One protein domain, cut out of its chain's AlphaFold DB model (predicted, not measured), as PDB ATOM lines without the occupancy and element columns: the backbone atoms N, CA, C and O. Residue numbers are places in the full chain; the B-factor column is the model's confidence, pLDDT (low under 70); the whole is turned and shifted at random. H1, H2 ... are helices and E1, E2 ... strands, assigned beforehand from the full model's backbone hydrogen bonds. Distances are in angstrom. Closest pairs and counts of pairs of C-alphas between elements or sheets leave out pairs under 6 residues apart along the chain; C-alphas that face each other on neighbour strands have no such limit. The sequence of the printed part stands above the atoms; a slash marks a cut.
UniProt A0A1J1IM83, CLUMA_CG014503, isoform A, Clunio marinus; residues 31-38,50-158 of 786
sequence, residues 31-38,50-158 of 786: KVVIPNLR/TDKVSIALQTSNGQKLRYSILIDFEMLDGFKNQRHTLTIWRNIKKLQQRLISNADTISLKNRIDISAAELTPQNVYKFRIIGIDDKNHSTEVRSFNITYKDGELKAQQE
ATOM      1  N   LYS A  31      33.143 -37.265 -53.384       69.00
ATOM      2  CA  LYS A  31      33.425 -38.326 -52.413       69.00
ATOM      3  C   LYS A  31      32.449 -38.222 -51.243       69.00
ATOM      4  O   LYS A  31      32.321 -37.172 -50.622       69.00
ATOM      5  N   VAL A  32      31.760 -39.316 -50.932       63.88
ATOM      6  CA  VAL A  32      30.943 -39.426 -49.716       63.88
ATOM      7  C   VAL A  32      31.855 -39.898 -48.594       63.88
ATOM      8  O   VAL A  32      32.562 -40.888 -48.763       63.88
ATOM      9  N   VAL A  33      31.856 -39.171 -47.481       61.19
ATOM     10  CA  VAL A  33      32.616 -39.499 -46.278       61.19
ATOM     11  C   VAL A  33      31.618 -39.681 -45.150       61.19
ATOM     12  O   VAL A  33      30.866 -38.765 -44.810       61.19
ATOM     13  N   ILE A  34      31.597 -40.874 -44.571       63.91
ATOM     14  CA  ILE A  34      30.823 -41.141 -43.367       63.91
ATOM     15  C   ILE A  34      31.764 -40.880 -42.191       63.91
ATOM     16  O   ILE A  34      32.681 -41.669 -41.984       63.91
ATOM     17  N   PRO A  35      31.600 -39.789 -41.426       51.09
ATOM     18  CA  PRO A  35      32.329 -39.604 -40.181       51.09
ATOM     19  C   PRO A  35      31.846 -40.641 -39.158       51.09
ATOM     20  O   PRO A  35      30.999 -40.356 -38.317       51.09
ATOM     21  N   ASN A  36      32.365 -41.862 -39.252       44.75
ATOM     22  CA  ASN A  36      32.181 -42.916 -38.268       44.75
ATOM     23  C   ASN A  36      33.540 -43.279 -37.686       44.75
ATOM     24  O   ASN A  36      34.168 -44.243 -38.098       44.75
ATOM     25  N   LEU A  37      33.964 -42.524 -36.682       41.84
ATOM     26  CA  LEU A  37      34.845 -43.067 -35.658       41.84
ATOM     27  C   LEU A  37      33.986 -43.194 -34.400       41.84
ATOM     28  O   LEU A  37      33.657 -42.198 -33.754       41.84
ATOM     29  N   ARG A  38      33.537 -44.418 -34.098       40.16
ATOM     30  CA  ARG A  38      33.141 -44.786 -32.737       40.16
ATOM     31  C   ARG A  38      34.153 -45.785 -32.217       40.16
ATOM     32  O   ARG A  38      34.083 -46.964 -32.535       40.16
ATOM     33  N   THR A  50      21.801 -42.781 -30.470       53.75
ATOM     34  CA  THR A  50      22.206 -41.786 -31.456       53.75
ATOM     35  C   THR A  50      21.072 -41.523 -32.414       53.75
ATOM     36  O   THR A  50      20.905 -42.214 -33.417       53.75
ATOM     37  N   ASP A  51      20.327 -40.472 -32.092       63.78
ATOM     38  CA  ASP A  51      19.152 -40.016 -32.828       63.78
ATOM     39  C   ASP A  51      19.461 -39.437 -34.214       63.78
ATOM     40  O   ASP A  51      18.526 -39.092 -34.942       63.78
ATOM     41  N   LYS A  52      20.739 -39.272 -34.593       71.00
ATOM     42  CA  LYS A  52      21.160 -38.655 -35.862       71.00
ATOM     43  C   LYS A  52      22.445 -39.265 -36.427       71.00
ATOM     44  O   LYS A  52      23.385 -39.539 -35.689       71.00
ATOM     45  N   VAL A  53      22.483 -39.398 -37.750       73.19
ATOM     46  CA  VAL A  53      23.652 -39.748 -38.566       73.19
ATOM     47  C   VAL A  53      23.962 -38.574 -39.484       73.19
ATOM     48  O   VAL A  53      23.061 -38.020 -40.116       73.19
ATOM     49  N   SER A  54      25.236 -38.215 -39.576       73.06
ATOM     50  CA  SER A  54      25.720 -37.121 -40.414       73.06
ATOM     51  C   SER A  54      26.677 -37.655 -41.462       73.06
ATOM     52  O   SER A  54      27.595 -38.389 -41.127       73.06
ATOM     53  N   ILE A  55      26.467 -37.278 -42.718       75.56
ATOM     54  CA  ILE A  55      27.245 -37.713 -43.880       75.56
ATOM     55  C   ILE A  55      27.891 -36.476 -44.495       75.56
ATOM     56  O   ILE A  55      27.181 -35.532 -44.843       75.56
ATOM     57  N   ALA A  56      29.213 -36.462 -44.621       70.94
ATOM     58  CA  ALA A  56      29.949 -35.380 -45.265       70.94
ATOM     59  C   ALA A  56      30.124 -35.663 -46.768       70.94
ATOM     60  O   ALA A  56      30.320 -36.804 -47.187       70.94
ATOM     61  N   LEU A  57      30.043 -34.618 -47.587       73.81
ATOM     62  CA  LEU A  57      30.163 -34.667 -49.043       73.81
ATOM     63  C   LEU A  57      31.382 -33.842 -49.453       73.81
ATOM     64  O   LEU A  57      31.374 -32.623 -49.355       73.81
ATOM     65  N   GLN A  58      32.452 -34.489 -49.890       69.38
ATOM     66  CA  GLN A  58      33.690 -33.813 -50.256       69.38
ATOM     67  C   GLN A  58      33.768 -33.617 -51.772       69.38
ATOM     68  O   GLN A  58      33.581 -34.564 -52.539       69.38
ATOM     69  N   THR A  59      34.068 -32.390 -52.190       66.69
ATOM     70  CA  THR A  59      34.232 -31.983 -53.592       66.69
ATOM     71  C   THR A  59      35.665 -31.510 -53.846       66.69
ATOM     72  O   THR A  59      36.390 -31.167 -52.905       66.69
ATOM     73  N   SER A  60      36.112 -31.522 -55.102       62.59
ATOM     74  CA  SER A  60      37.413 -30.958 -55.489       62.59
ATOM     75  C   SER A  60      37.402 -29.435 -55.323       62.59
ATOM     76  O   SER A  60      36.433 -28.773 -55.682       62.59
ATOM     77  N   ASN A  61      38.471 -28.869 -54.752       55.62
ATOM     78  CA  ASN A  61      38.706 -27.418 -54.648       55.62
ATOM     79  C   ASN A  61      37.538 -26.584 -54.070       55.62
ATOM     80  O   ASN A  61      37.411 -25.400 -54.371       55.62
ATOM     81  N   GLY A  62      36.674 -27.183 -53.240       54.31
ATOM     82  CA  GLY A  62      35.505 -26.497 -52.679       54.31
ATOM     83  C   GLY A  62      34.395 -26.205 -53.697       54.31
ATOM     84  O   GLY A  62      33.551 -25.348 -53.433       54.31
ATOM     85  N   GLN A  63      34.378 -26.902 -54.840       65.12
ATOM     86  CA  GLN A  63      33.335 -26.783 -55.860       65.12
ATOM     87  C   GLN A  63      31.951 -27.017 -55.241       65.12
ATOM     88  O   GLN A  63      31.734 -27.990 -54.508       65.12
ATOM     89  N   LYS A  64      31.004 -26.129 -55.548       73.88
ATOM     90  CA  LYS A  64      29.620 -26.228 -55.086       73.88
ATOM     91  C   LYS A  64      28.838 -27.147 -56.025       73.88
ATOM     92  O   LYS A  64      28.773 -26.887 -57.220       73.88
ATOM     93  N   LEU A  65      28.253 -28.219 -55.490       79.19
ATOM     94  CA  LEU A  65      27.451 -29.175 -56.263       79.19
ATOM     95  C   LEU A  65      26.009 -29.212 -55.757       79.19
ATOM     96  O   LEU A  65      25.749 -29.097 -54.556       79.19
ATOM     97  N   ARG A  66      25.064 -29.429 -56.670       85.00
ATOM     98  CA  ARG A  66      23.677 -29.779 -56.359       85.00
ATOM     99  C   ARG A  66      23.538 -31.297 -56.306       85.00
ATOM    100  O   ARG A  66      23.909 -31.985 -57.251       85.00
ATOM    101  N   TYR A  67      22.965 -31.828 -55.232       83.19
ATOM    102  CA  TYR A  67      22.893 -33.276 -55.023       83.19
ATOM    103  C   TYR A  67      21.529 -33.857 -55.396       83.19
ATOM    104  O   TYR A  67      20.493 -33.386 -54.932       83.19
ATOM    105  N   SER A  68      21.542 -34.925 -56.192       84.00
ATOM    106  CA  SER A  68      20.388 -35.792 -56.438       84.00
ATOM    107  C   SER A  68      20.538 -37.065 -55.611       84.00
ATOM    108  O   SER A  68      21.557 -37.751 -55.712       84.00
ATOM    109  N   ILE A  69      19.548 -37.360 -54.764       84.06
ATOM    110  CA  ILE A  69      19.605 -38.456 -53.789       84.06
ATOM    111  C   ILE A  69      18.442 -39.417 -54.024       84.06
ATOM    112  O   ILE A  69      17.273 -39.032 -53.942       84.06
ATOM    113  N   LEU A  70      18.767 -40.685 -54.257       83.25
ATOM    114  CA  LEU A  70      17.813 -41.790 -54.324       83.25
ATOM    115  C   LEU A  70      17.950 -42.653 -53.071       83.25
ATOM    116  O   LEU A  70      19.059 -42.892 -52.597       83.25
ATOM    117  N   ILE A  71      16.817 -43.095 -52.527       85.38
ATOM    118  CA  ILE A  71      16.764 -43.886 -51.293       85.38
ATOM    119  C   ILE A  71      15.965 -45.150 -51.576       85.38
ATOM    120  O   ILE A  71      14.772 -45.064 -51.873       85.38
ATOM    121  N   ASP A  72      16.624 -46.291 -51.428       82.50
ATOM    122  CA  ASP A  72      16.010 -47.613 -51.427       82.50
ATOM    123  C   ASP A  72      16.013 -48.179 -50.003       82.50
ATOM    124  O   ASP A  72      16.739 -47.695 -49.130       82.50
ATOM    125  N   PHE A  73      15.211 -49.211 -49.746       85.06
ATOM    126  CA  PHE A  73      15.213 -49.883 -48.449       85.06
ATOM    127  C   PHE A  73      15.065 -51.395 -48.571       85.06
ATOM    128  O   PHE A  73      14.483 -51.911 -49.524       85.06
ATOM    129  N   GLU A  74      15.565 -52.086 -47.556       83.81
ATOM    130  CA  GLU A  74      15.500 -53.528 -47.387       83.81
ATOM    131  C   GLU A  74      15.085 -53.844 -45.943       83.81
ATOM    132  O   GLU A  74      15.638 -53.295 -44.989       83.81
ATOM    133  N   MET A  75      14.069 -54.689 -45.770       79.56
ATOM    134  CA  MET A  75      13.566 -55.073 -44.445       79.56
ATOM    135  C   MET A  75      14.439 -56.192 -43.866       79.56
ATOM    136  O   MET A  75      14.577 -57.235 -44.501       79.56
ATOM    137  N   LEU A  76      14.974 -56.008 -42.653       76.81
ATOM    138  CA  LEU A  76      15.902 -56.969 -42.030       76.81
ATOM    139  C   LEU A  76      15.244 -58.313 -41.667       76.81
ATOM    140  O   LEU A  76      15.882 -59.352 -41.791       76.81
ATOM    141  N   ASP A  77      13.967 -58.301 -41.272       75.69
ATOM    142  CA  ASP A  77      13.215 -59.507 -40.874       75.69
ATOM    143  C   ASP A  77      12.215 -59.977 -41.958       75.69
ATOM    144  O   ASP A  77      11.266 -60.706 -41.667       75.69
ATOM    145  N   GLY A  78      12.358 -59.512 -43.206       65.50
ATOM    146  CA  GLY A  78      11.387 -59.765 -44.279       65.50
ATOM    147  C   GLY A  78      10.069 -58.977 -44.144       65.50
ATOM    148  O   GLY A  78       9.983 -57.969 -43.436       65.50
ATOM    149  N   PHE A  79       9.024 -59.389 -44.876       65.94
ATOM    150  CA  PHE A  79       7.731 -58.688 -44.886       65.94
ATOM    151  C   PHE A  79       7.008 -58.818 -43.538       65.94
ATOM    152  O   PHE A  79       6.560 -59.900 -43.169       65.94
ATOM    153  N   LYS A  80       6.829 -57.694 -42.829       66.69
ATOM    154  CA  LYS A  80       6.097 -57.659 -41.549       66.69
ATOM    155  C   LYS A  80       4.583 -57.539 -41.732       66.69
ATOM    156  O   LYS A  80       3.831 -58.387 -41.269       66.69
ATOM    157  N   ASN A  81       4.119 -56.456 -42.358       73.69
ATOM    158  CA  ASN A  81       2.722 -56.233 -42.750       73.69
ATOM    159  C   ASN A  81       2.610 -55.001 -43.672       73.69
ATOM    160  O   ASN A  81       3.489 -54.138 -43.686       73.69
ATOM    161  N   GLN A  82       1.489 -54.874 -44.397       73.38
ATOM    162  CA  GLN A  82       1.256 -53.781 -45.354       73.38
ATOM    163  C   GLN A  82       1.320 -52.390 -44.697       73.38
ATOM    164  O   GLN A  82       1.820 -51.439 -45.298       73.38
ATOM    165  N   ARG A  83       0.859 -52.258 -43.445       76.00
ATOM    166  CA  ARG A  83       0.890 -50.992 -42.692       76.00
ATOM    167  C   ARG A  83       2.324 -50.539 -42.400       76.00
ATOM    168  O   ARG A  83       2.610 -49.347 -42.504       76.00
ATOM    169  N   HIS A  84       3.221 -51.466 -42.075       75.62
ATOM    170  CA  HIS A  84       4.637 -51.201 -41.835       75.62
ATOM    171  C   HIS A  84       5.335 -50.770 -43.128       75.62
ATOM    172  O   HIS A  84       5.948 -49.706 -43.159       75.62
ATOM    173  N   THR A  85       5.129 -51.502 -44.227       75.56
ATOM    174  CA  THR A  85       5.668 -51.143 -45.548       75.56
ATOM    175  C   THR A  85       5.175 -49.770 -46.016       75.56
ATOM    176  O   THR A  85       5.979 -48.942 -46.435       75.56
ATOM    177  N   LEU A  86       3.879 -49.461 -45.874       76.50
ATOM    178  CA  LEU A  86       3.336 -48.134 -46.200       76.50
ATOM    179  C   LEU A  86       3.918 -47.019 -45.320       76.50
ATOM    180  O   LEU A  86       4.056 -45.886 -45.777       76.50
ATOM    181  N   THR A  87       4.259 -47.322 -44.067       80.00
ATOM    182  CA  THR A  87       4.896 -46.361 -43.156       80.00
ATOM    183  C   THR A  87       6.332 -46.073 -43.585       80.00
ATOM    184  O   THR A  87       6.701 -44.904 -43.674       80.00
ATOM    185  N   ILE A  88       7.096 -47.107 -43.959       82.25
ATOM    186  CA  ILE A  88       8.445 -46.954 -44.525       82.25
ATOM    187  C   ILE A  88       8.392 -46.079 -45.782       82.25
ATOM    188  O   ILE A  88       9.090 -45.072 -45.859       82.25
ATOM    189  N   TRP A  89       7.495 -46.391 -46.723       79.38
ATOM    190  CA  TRP A  89       7.316 -45.604 -47.946       79.38
ATOM    191  C   TRP A  89       6.960 -44.140 -47.669       79.38
ATOM    192  O   TRP A  89       7.526 -43.241 -48.292       79.38
ATOM    193  N   ARG A  90       6.046 -43.876 -46.726       84.56
ATOM    194  CA  ARG A  90       5.679 -42.506 -46.331       84.56
ATOM    195  C   ARG A  90       6.863 -41.755 -45.726       84.56
ATOM    196  O   ARG A  90       7.061 -40.592 -46.067       84.56
ATOM    197  N   ASN A  91       7.639 -42.404 -44.864       86.19
ATOM    198  CA  ASN A  91       8.799 -41.796 -44.215       86.19
ATOM    199  C   ASN A  91       9.926 -41.522 -45.219       86.19
ATOM    200  O   ASN A  91      10.441 -40.408 -45.248       86.19
ATOM    201  N   ILE A  92      10.210 -42.454 -46.135       86.44
ATOM    202  CA  ILE A  92      11.171 -42.240 -47.229       86.44
ATOM    203  C   ILE A  92      10.725 -41.089 -48.130       86.44
ATOM    204  O   ILE A  92      11.537 -40.234 -48.466       86.44
ATOM    205  N   LYS A  93       9.440 -41.013 -48.505       84.19
ATOM    206  CA  LYS A  93       8.941 -39.910 -49.340       84.19
ATOM    207  C   LYS A  93       9.056 -38.556 -48.644       84.19
ATOM    208  O   LYS A  93       9.468 -37.593 -49.285       84.19
ATOM    209  N   LYS A  94       8.756 -38.490 -47.345       86.69
ATOM    210  CA  LYS A  94       8.966 -37.279 -46.538       86.69
ATOM    211  C   LYS A  94      10.446 -36.904 -46.451       86.69
ATOM    212  O   LYS A  94      10.779 -35.736 -46.628       86.69
ATOM    213  N   LEU A  95      11.327 -37.882 -46.241       86.88
ATOM    214  CA  LEU A  95      12.773 -37.668 -46.195       86.88
ATOM    215  C   LEU A  95      13.306 -37.165 -47.544       86.88
ATOM    216  O   LEU A  95      14.014 -36.167 -47.583       86.88
ATOM    217  N   GLN A  96      12.900 -37.782 -48.659       83.56
ATOM    218  CA  GLN A  96      13.241 -37.326 -50.012       83.56
ATOM    219  C   GLN A  96      12.780 -35.885 -50.251       83.56
ATOM    220  O   GLN A  96      13.562 -35.064 -50.720       83.56
ATOM    221  N   GLN A  97      11.538 -35.551 -49.883       85.12
ATOM    222  CA  GLN A  97      11.017 -34.188 -50.017       85.12
ATOM    223  C   GLN A  97      11.818 -33.175 -49.196       85.12
ATOM    224  O   GLN A  97      12.115 -32.101 -49.711       85.12
ATOM    225  N   ARG A  98      12.224 -33.519 -47.965       89.88
ATOM    226  CA  ARG A  98      13.084 -32.659 -47.138       89.88
ATOM    227  C   ARG A  98      14.468 -32.466 -47.753       89.88
ATOM    228  O   ARG A  98      14.996 -31.359 -47.743       89.88
ATOM    229  N   LEU A  99      15.082 -33.535 -48.254       85.31
ATOM    230  CA  LEU A  99      16.404 -33.451 -48.877       85.31
ATOM    231  C   LEU A  99      16.364 -32.587 -50.144       85.31
ATOM    232  O   LEU A  99      17.284 -31.806 -50.367       85.31
ATOM    233  N   ILE A 100      15.272 -32.657 -50.911       83.56
ATOM    234  CA  ILE A 100      15.034 -31.780 -52.065       83.56
ATOM    235  C   ILE A 100      14.803 -30.333 -51.615       83.56
ATOM    236  O   ILE A 100      15.427 -29.427 -52.159       83.56
ATOM    237  N   SER A 101      13.954 -30.090 -50.609       84.00
ATOM    238  CA  SER A 101      13.669 -28.727 -50.130       84.00
ATOM    239  C   SER A 101      14.885 -28.051 -49.496       84.00
ATOM    240  O   SER A 101      14.989 -26.831 -49.512       84.00
ATOM    241  N   ASN A 102      15.809 -28.841 -48.945       84.38
ATOM    242  CA  ASN A 102      17.018 -28.356 -48.284       84.38
ATOM    243  C   ASN A 102      18.269 -28.475 -49.171       84.38
ATOM    244  O   ASN A 102      19.380 -28.338 -48.652       84.38
ATOM    245  N   ALA A 103      18.114 -28.720 -50.477       79.38
ATOM    246  CA  ALA A 103      19.224 -28.952 -51.399       79.38
ATOM    247  C   ALA A 103      20.286 -27.837 -51.341       79.38
ATOM    248  O   ALA A 103      21.477 -28.136 -51.261       79.38
ATOM    249  N   ASP A 104      19.870 -26.569 -51.261       75.50
ATOM    250  CA  ASP A 104      20.788 -25.425 -51.165       75.50
ATOM    251  C   ASP A 104      21.581 -25.415 -49.854       75.50
ATOM    252  O   ASP A 104      22.770 -25.099 -49.834       75.50
ATOM    253  N   THR A 105      20.947 -25.809 -48.746       76.56
ATOM    254  CA  THR A 105      21.614 -25.893 -47.437       76.56
ATOM    255  C   THR A 105      22.606 -27.054 -47.397       76.56
ATOM    256  O   THR A 105      23.679 -26.917 -46.812       76.56
ATOM    257  N   ILE A 106      22.270 -28.180 -48.033       77.81
ATOM    258  CA  ILE A 106      23.155 -29.346 -48.161       77.81
ATOM    259  C   ILE A 106      24.353 -28.997 -49.048       77.81
ATOM    260  O   ILE A 106      25.475 -29.328 -48.685       77.81
ATOM    261  N   SER A 107      24.129 -28.285 -50.155       76.94
ATOM    262  CA  SER A 107      25.173 -27.792 -51.063       76.94
ATOM    263  C   SER A 107      26.120 -26.792 -50.389       76.94
ATOM    264  O   SER A 107      27.327 -26.845 -50.580       76.94
ATOM    265  N   LEU A 108      25.594 -25.900 -49.541       72.56
ATOM    266  CA  LEU A 108      26.409 -24.939 -48.786       72.56
ATOM    267  C   LEU A 108      27.221 -25.590 -47.659       72.56
ATOM    268  O   LEU A 108      28.341 -25.169 -47.387       72.56
ATOM    269  N   LYS A 109      26.644 -26.575 -46.962       72.38
ATOM    270  CA  LYS A 109      27.283 -27.227 -45.808       72.38
ATOM    271  C   LYS A 109      28.049 -28.490 -46.169       72.38
ATOM    272  O   LYS A 109      28.718 -29.035 -45.294       72.38
ATOM    273  N   ASN A 110      27.909 -28.974 -47.404       72.75
ATOM    274  CA  ASN A 110      28.485 -30.228 -47.871       72.75
ATOM    275  C   ASN A 110      28.214 -31.389 -46.896       72.75
ATOM    276  O   ASN A 110      29.085 -32.198 -46.583       72.75
ATOM    277  N   ARG A 111      26.989 -31.434 -46.351       75.19
ATOM    278  CA  ARG A 111      26.601 -32.357 -45.278       75.19
ATOM    279  C   ARG A 111      25.122 -32.714 -45.338       75.19
ATOM    280  O   ARG A 111      24.271 -31.839 -45.498       75.19
ATOM    281  N   ILE A 112      24.824 -33.993 -45.131       79.69
ATOM    282  CA  ILE A 112      23.471 -34.532 -44.994       79.69
ATOM    283  C   ILE A 112      23.302 -35.080 -43.579       79.69
ATOM    284  O   ILE A 112      24.041 -35.967 -43.166       79.69
ATOM    285  N   ASP A 113      22.297 -34.588 -42.858       79.00
ATOM    286  CA  ASP A 113      21.916 -35.102 -41.541       79.00
ATOM    287  C   ASP A 113      20.597 -35.872 -41.640       79.00
ATOM    288  O   ASP A 113      19.616 -35.345 -42.176       79.00
ATOM    289  N   ILE A 114      20.568 -37.099 -41.119       82.88
ATOM    290  CA  ILE A 114      19.409 -38.001 -41.122       82.88
ATOM    291  C   ILE A 114      19.126 -38.432 -39.687       82.88
ATOM    292  O   ILE A 114      20.003 -38.975 -39.016       82.88
ATOM    293  N   SER A 115      17.907 -38.191 -39.207       82.44
ATOM    294  CA  SER A 115      17.499 -38.553 -37.848       82.44
ATOM    295  C   SER A 115      16.754 -39.887 -37.782       82.44
ATOM    296  O   SER A 115      16.038 -40.259 -38.709       82.44
ATOM    297  N   ALA A 116      16.857 -40.579 -36.644       79.69
ATOM    298  CA  ALA A 116      16.109 -41.799 -36.342       79.69
ATOM    299  C   ALA A 116      14.592 -41.585 -36.440       79.69
ATOM    300  O   ALA A 116      13.886 -42.458 -36.932       79.69
ATOM    301  N   ALA A 117      14.100 -40.392 -36.084       81.06
ATOM    302  CA  ALA A 117      12.687 -40.021 -36.214       81.06
ATOM    303  C   ALA A 117      12.185 -39.990 -37.674       81.06
ATOM    304  O   ALA A 117      10.979 -40.026 -37.921       81.06
ATOM    305  N   GLU A 118      13.096 -39.907 -38.645       82.62
ATOM    306  CA  GLU A 118      12.784 -39.883 -40.077       82.62
ATOM    307  C   GLU A 118      12.823 -41.277 -40.710       82.62
ATOM    308  O   GLU A 118      12.391 -41.452 -41.851       82.62
ATOM    309  N   LEU A 119      13.329 -42.270 -39.977       85.62
ATOM    310  CA  LEU A 119      13.491 -43.641 -40.431       85.62
ATOM    311  C   LEU A 119      12.568 -44.576 -39.647       85.62
ATOM    312  O   LEU A 119      12.173 -44.332 -38.513       85.62
ATOM    313  N   THR A 120      12.203 -45.688 -40.273       84.31
ATOM    314  CA  THR A 120      11.449 -46.760 -39.612       84.31
ATOM    315  C   THR A 120      12.424 -47.841 -39.123       84.31
ATOM    316  O   THR A 120      13.228 -48.307 -39.941       84.31
ATOM    317  N   PRO A 121      12.367 -48.270 -37.845       82.44
ATOM    318  CA  PRO A 121      13.238 -49.318 -37.304       82.44
ATOM    319  C   PRO A 121      13.117 -50.652 -38.048       82.44
ATOM    320  O   PRO A 121      12.077 -50.932 -38.644       82.44
ATOM    321  N   GLN A 122      14.141 -51.500 -37.928       82.19
ATOM    322  CA  GLN A 122      14.260 -52.841 -38.526       82.19
ATOM    323  C   GLN A 122      14.409 -52.845 -40.058       82.19
ATOM    324  O   GLN A 122      13.897 -53.728 -40.748       82.19
ATOM    325  N   ASN A 123      15.122 -51.850 -40.591       83.12
ATOM    326  CA  ASN A 123      15.348 -51.677 -42.027       83.12
ATOM    327  C   ASN A 123      16.788 -51.227 -42.316       83.12
ATOM    328  O   ASN A 123      17.397 -50.514 -41.514       83.12
ATOM    329  N   VAL A 124      17.295 -51.598 -43.489       84.25
ATOM    330  CA  VAL A 124      18.508 -51.044 -44.103       84.25
ATOM    331  C   VAL A 124      18.083 -50.082 -45.201       84.25
ATOM    332  O   VAL A 124      17.308 -50.448 -46.079       84.25
ATOM    333  N   TYR A 125      18.591 -48.858 -45.165       85.69
ATOM    334  CA  TYR A 125      18.340 -47.827 -46.166       85.69
ATOM    335  C   TYR A 125      19.589 -47.651 -47.023       85.69
ATOM    336  O   TYR A 125      20.669 -47.397 -46.494       85.69
ATOM    337  N   LYS A 126      19.442 -47.782 -48.340       85.12
ATOM    338  CA  LYS A 126      20.525 -47.633 -49.318       85.12
ATOM    339  C   LYS A 126      20.381 -46.272 -49.987       85.12
ATOM    340  O   LYS A 126      19.379 -46.012 -50.652       85.12
ATOM    341  N   PHE A 127      21.365 -45.401 -49.800       86.69
ATOM    342  CA  PHE A 127      21.381 -44.055 -50.365       86.69
ATOM    343  C   PHE A 127      22.308 -44.024 -51.570       86.69
ATOM    344  O   PHE A 127      23.447 -44.474 -51.477       86.69
ATOM    345  N   ARG A 128      21.844 -43.464 -52.688       82.44
ATOM    346  CA  ARG A 128      22.656 -43.211 -53.885       82.44
ATOM    347  C   ARG A 128      22.679 -41.715 -54.157       82.44
ATOM    348  O   ARG A 128      21.616 -41.110 -54.286       82.44
ATOM    349  N   ILE A 129      23.870 -41.132 -54.230       84.75
ATOM    350  CA  ILE A 129      24.095 -39.696 -54.401       84.75
ATOM    351  C   ILE A 129      24.813 -39.437 -55.724       84.75
ATOM    352  O   ILE A 129      25.798 -40.103 -56.047       84.75
ATOM    353  N   ILE A 130      24.329 -38.432 -56.450       84.38
ATOM    354  CA  ILE A 130      24.966 -37.859 -57.638       84.38
ATOM    355  C   ILE A 130      25.114 -36.354 -57.403       84.38
ATOM    356  O   ILE A 130      24.135 -35.698 -57.041       84.38
ATOM    357  N   GLY A 131      26.313 -35.805 -57.584       84.00
ATOM    358  CA  GLY A 131      26.539 -34.359 -57.602       84.00
ATOM    359  C   GLY A 131      26.400 -33.813 -59.021       84.00
ATOM    360  O   GLY A 131      26.798 -34.472 -59.976       84.00
ATOM    361  N   ILE A 132      25.809 -32.633 -59.160       84.38
ATOM    362  CA  ILE A 132      25.602 -31.938 -60.431       84.38
ATOM    363  C   ILE A 132      26.177 -30.531 -60.279       84.38
ATOM    364  O   ILE A 132      25.812 -29.839 -59.327       84.38
ATOM    365  N   ASP A 133      27.083 -30.124 -61.163       83.19
ATOM    366  CA  ASP A 133      27.682 -28.783 -61.135       83.19
ATOM    367  C   ASP A 133      26.775 -27.710 -61.776       83.19
ATOM    368  O   ASP A 133      25.689 -27.999 -62.288       83.19
ATOM    369  N   ASP A 134      27.224 -26.452 -61.754       79.25
ATOM    370  CA  ASP A 134      26.498 -25.317 -62.345       79.25
ATOM    371  C   ASP A 134      26.402 -25.396 -63.883       79.25
ATOM    372  O   ASP A 134      25.540 -24.752 -64.485       79.25
ATOM    373  N   LYS A 135      27.249 -26.217 -64.522       80.00
ATOM    374  CA  LYS A 135      27.222 -26.530 -65.960       80.00
ATOM    375  C   LYS A 135      26.361 -27.760 -66.288       80.00
ATOM    376  O   LYS A 135      26.240 -28.129 -67.452       80.00
ATOM    377  N   ASN A 136      25.689 -28.342 -65.290       77.81
ATOM    378  CA  ASN A 136      24.811 -29.505 -65.407       77.81
ATOM    379  C   ASN A 136      25.537 -30.841 -65.708       77.81
ATOM    380  O   ASN A 136      24.893 -31.807 -66.128       77.81
ATOM    381  N   HIS A 137      26.843 -30.933 -65.446       79.69
ATOM    382  CA  HIS A 137      27.614 -32.177 -65.502       79.69
ATOM    383  C   HIS A 137      27.436 -32.997 -64.222       79.69
ATOM    384  O   HIS A 137      27.463 -32.461 -63.114       79.69
ATOM    385  N   SER A 138      27.260 -34.313 -64.362       79.94
ATOM    386  CA  SER A 138      27.027 -35.229 -63.239       79.94
ATOM    387  C   SER A 138      28.288 -35.984 -62.816       79.94
ATOM    388  O   SER A 138      29.010 -36.506 -63.667       79.94
ATOM    389  N   THR A 139      28.493 -36.141 -61.508       81.25
ATOM    390  CA  THR A 139      29.514 -37.035 -60.941       81.25
ATOM    391  C   THR A 139      29.145 -38.510 -61.135       81.25
ATOM    392  O   THR A 139      27.998 -38.853 -61.426       81.25
ATOM    393  N   GLU A 140      30.091 -39.415 -60.874       75.56
ATOM    394  CA  GLU A 140      29.777 -40.834 -60.666       75.56
ATOM    395  C   GLU A 140      28.809 -41.030 -59.485       75.56
ATOM    396  O   GLU A 140      28.791 -40.239 -58.534       75.56
ATOM    397  N   VAL A 141      28.012 -42.103 -59.535       74.19
ATOM    398  CA  VAL A 141      27.087 -42.473 -58.456       74.19
ATOM    399  C   VAL A 141      27.888 -42.974 -57.254       74.19
ATOM    400  O   VAL A 141      28.674 -43.912 -57.375       74.19
ATOM    401  N   ARG A 142      27.657 -42.388 -56.076       78.69
ATOM    402  CA  ARG A 142      28.236 -42.851 -54.806       78.69
ATOM    403  C   ARG A 142      27.145 -43.381 -53.883       78.69
ATOM    404  O   ARG A 142      26.084 -42.767 -53.775       78.69
ATOM    405  N   SER A 143      27.401 -44.501 -53.213       78.12
ATOM    406  CA  SER A 143      26.445 -45.164 -52.322       78.12
ATOM    407  C   SER A 143      26.943 -45.274 -50.885       78.12
ATOM    408  O   SER A 143      28.136 -45.423 -50.630       78.12
ATOM    409  N   PHE A 144      26.007 -45.216 -49.939       79.44
ATOM    410  CA  PHE A 144      26.223 -45.612 -48.548       79.44
ATOM    411  C   PHE A 144      24.942 -46.198 -47.958       79.44
ATOM    412  O   PHE A 144      23.834 -45.911 -48.422       79.44
ATOM    413  N   ASN A 145      25.095 -46.996 -46.904       80.44
ATOM    414  CA  ASN A 145      23.983 -47.679 -46.255       80.44
ATOM    415  C   ASN A 145      23.789 -47.154 -44.833       80.44
ATOM    416  O   ASN A 145      24.768 -46.924 -44.127       80.44
ATOM    417  N   ILE A 146      22.536 -46.992 -44.398       81.81
ATOM    418  CA  ILE A 146      22.171 -46.772 -42.991       81.81
ATOM    419  C   ILE A 146      21.321 -47.946 -42.517       81.81
ATOM    420  O   ILE A 146      20.208 -48.155 -42.993       81.81
ATOM    421  N   THR A 147      21.816 -48.677 -41.528       81.31
ATOM    422  CA  THR A 147      21.096 -49.748 -40.842       81.31
ATOM    423  C   THR A 147      20.443 -49.189 -39.584       81.31
ATOM    424  O   THR A 147      21.144 -48.667 -38.716       81.31
ATOM    425  N   TYR A 148      19.114 -49.301 -39.472       83.69
ATOM    426  CA  TYR A 148      18.369 -48.935 -38.265       83.69
ATOM    427  C   TYR A 148      17.814 -50.187 -37.584       83.69
ATOM    428  O   TYR A 148      16.793 -50.730 -38.013       83.69
ATOM    429  N   LYS A 149      18.473 -50.649 -36.518       79.81
ATOM    430  CA  LYS A 149      18.117 -51.877 -35.793       79.81
ATOM    431  C   LYS A 149      18.156 -51.636 -34.282       79.81
ATOM    432  O   LYS A 149      19.082 -51.009 -33.793       79.81
ATOM    433  N   ASP A 150      17.143 -52.114 -33.556       73.38
ATOM    434  CA  ASP A 150      17.090 -52.106 -32.079       73.38
ATOM    435  C   ASP A 150      17.351 -50.735 -31.409       73.38
ATOM    436  O   ASP A 150      17.921 -50.655 -30.321       73.38
ATOM    437  N   GLY A 151      16.916 -49.650 -32.065       66.25
ATOM    438  CA  GLY A 151      17.117 -48.273 -31.591       66.25
ATOM    439  C   GLY A 151      18.445 -47.636 -32.022       66.25
ATOM    440  O   GLY A 151      18.649 -46.453 -31.788       66.25
ATOM    441  N   GLU A 152      19.317 -48.371 -32.717       71.25
ATOM    442  CA  GLU A 152      20.632 -47.894 -33.155       71.25
ATOM    443  C   GLU A 152      20.683 -47.616 -34.661       71.25
ATOM    444  O   GLU A 152      20.311 -48.461 -35.481       71.25
ATOM    445  N   LEU A 153      21.207 -46.441 -35.026       71.69
ATOM    446  CA  LEU A 153      21.555 -46.080 -36.399       71.69
ATOM    447  C   LEU A 153      23.043 -46.325 -36.658       71.69
ATOM    448  O   LEU A 153      23.892 -45.757 -35.970       71.69
ATOM    449  N   LYS A 154      23.364 -47.120 -37.682       73.25
ATOM    450  CA  LYS A 154      24.742 -47.385 -38.124       73.25
ATOM    451  C   LYS A 154      24.876 -47.087 -39.609       73.25
ATOM    452  O   LYS A 154      24.108 -47.624 -40.399       73.25
ATOM    453  N   ALA A 155      25.836 -46.247 -39.984       67.44
ATOM    454  CA  ALA A 155      26.144 -45.959 -41.383       67.44
ATOM    455  C   ALA A 155      27.380 -46.750 -41.838       67.44
ATOM    456  O   ALA A 155      28.304 -46.935 -41.057       67.44
ATOM    457  N   GLN A 156      27.403 -47.251 -43.066       66.56
ATOM    458  CA  GLN A 156      28.534 -48.015 -43.601       66.56
ATOM    459  C   GLN A 156      28.776 -47.640 -45.063       66.56
ATOM    460  O   GLN A 156      27.821 -47.492 -45.836       66.56
ATOM    461  N   GLN A 157      30.051 -47.482 -45.418       61.81
ATOM    462  CA  GLN A 157      30.515 -47.316 -46.791       61.81
ATOM    463  C   GLN A 157      31.032 -48.664 -47.306       61.81
ATOM    464  O   GLN A 157      31.543 -49.483 -46.545       61.81
ATOM    465  N   GLU A 158      30.845 -48.931 -48.592       47.66
ATOM    466  CA  GLU A 158      31.279 -50.177 -49.225       47.66
ATOM    467  C   GLU A 158      32.823 -50.197 -49.318       47.66
ATOM    468  O   GLU A 158      33.385 -49.423 -50.088       47.66
TER     469      GLU A 158
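This is residues 31 to 38 and 50 to 158 of the 786 residues of the protein "CLUMA_CG014503, isoform A" of Clunio marinus (UniProt A0A1J1IM83). This is a small two-sheet sandwich, not fully closed: the twisted sheet E3 E5 E6 E7 is partly face to face with the smaller sheet E1 E2 E4, their strands nearly lined up. The long helix H1 runs along edge strand E3 and covers the gap between E3 and E4, while the short helix H2 sits at one end of that gap. The printed part has 117 residues, with two named helices and seven named strands in the order E1 E2 E3 H1 H2 E4 E5 E6 E7; both sheets are antiparallel, and the class is mixed, helices and strands. It is compact, with a radius of gyration of the C-alphas of 14.6 A, and spans 46 by 30 by 22 A, only just elongated.

In the larger sheet, E3, residues 66 to 75, is the antiparallel neighbour of E5, residues 123 to 132, with N 70 and O 128 2.9 A apart. E5 forms a hairpin with E6, residues 142 to 149, where N 125 and O 146 are 2.8 A apart. E6 forms another with E7, residues 152 to 156, where N 147 and O 154 are 2.8 A apart; E5 E6 E7 is a meander, each strand the antiparallel neighbour of the one before. H1, residues 82 to 101, is on this sheet at a height of 9.7 A, over E3 and along the strands, at 10 degrees to E3 on the local plane; the closest C-alphas, of Ile 71 and Ile 92, are 7.1 A apart. In the other sheet, E2, residues 52 to 59, pairs with E4, residues 111 to 115, through N 55 and O 112 at 2.8 A, and with E1, residues 31 to 33, through N 33 and O 56 at 2.8 A. The closest C-alphas of E2 and E7, those of Val 53 and Leu 153, are 7.0 A apart. H2, residues 103 to 109, only grazes both sheets. In H1 and H2 every O i to N i+4 pair is within hydrogen-bond range.

E1 begins at C-alpha 31 (33.425, -38.326, -52.413). E3 measures 29.7 A, E5 28.9 A, H1 28.4 A, E6 23.4 A and E2 23.0 A from first to last C-alpha. H1 begins at C-alpha 82 (1.256, -53.781, -45.354), and E7 ends at C-alpha 156 (28.534, -48.015, -43.601).

The C-alphas farthest apart, of Asn 61 and Asn 81, are 47.6 A apart. Residues 39 to 49 are not printed; C-alphas 38 and 50 are 11.4 A apart across this cut. Of the links printed whole, none is long. Mean pLDDT of the printed part is 76.0; 24 residues are under 70, among them 31 to 38 and 58 to 63.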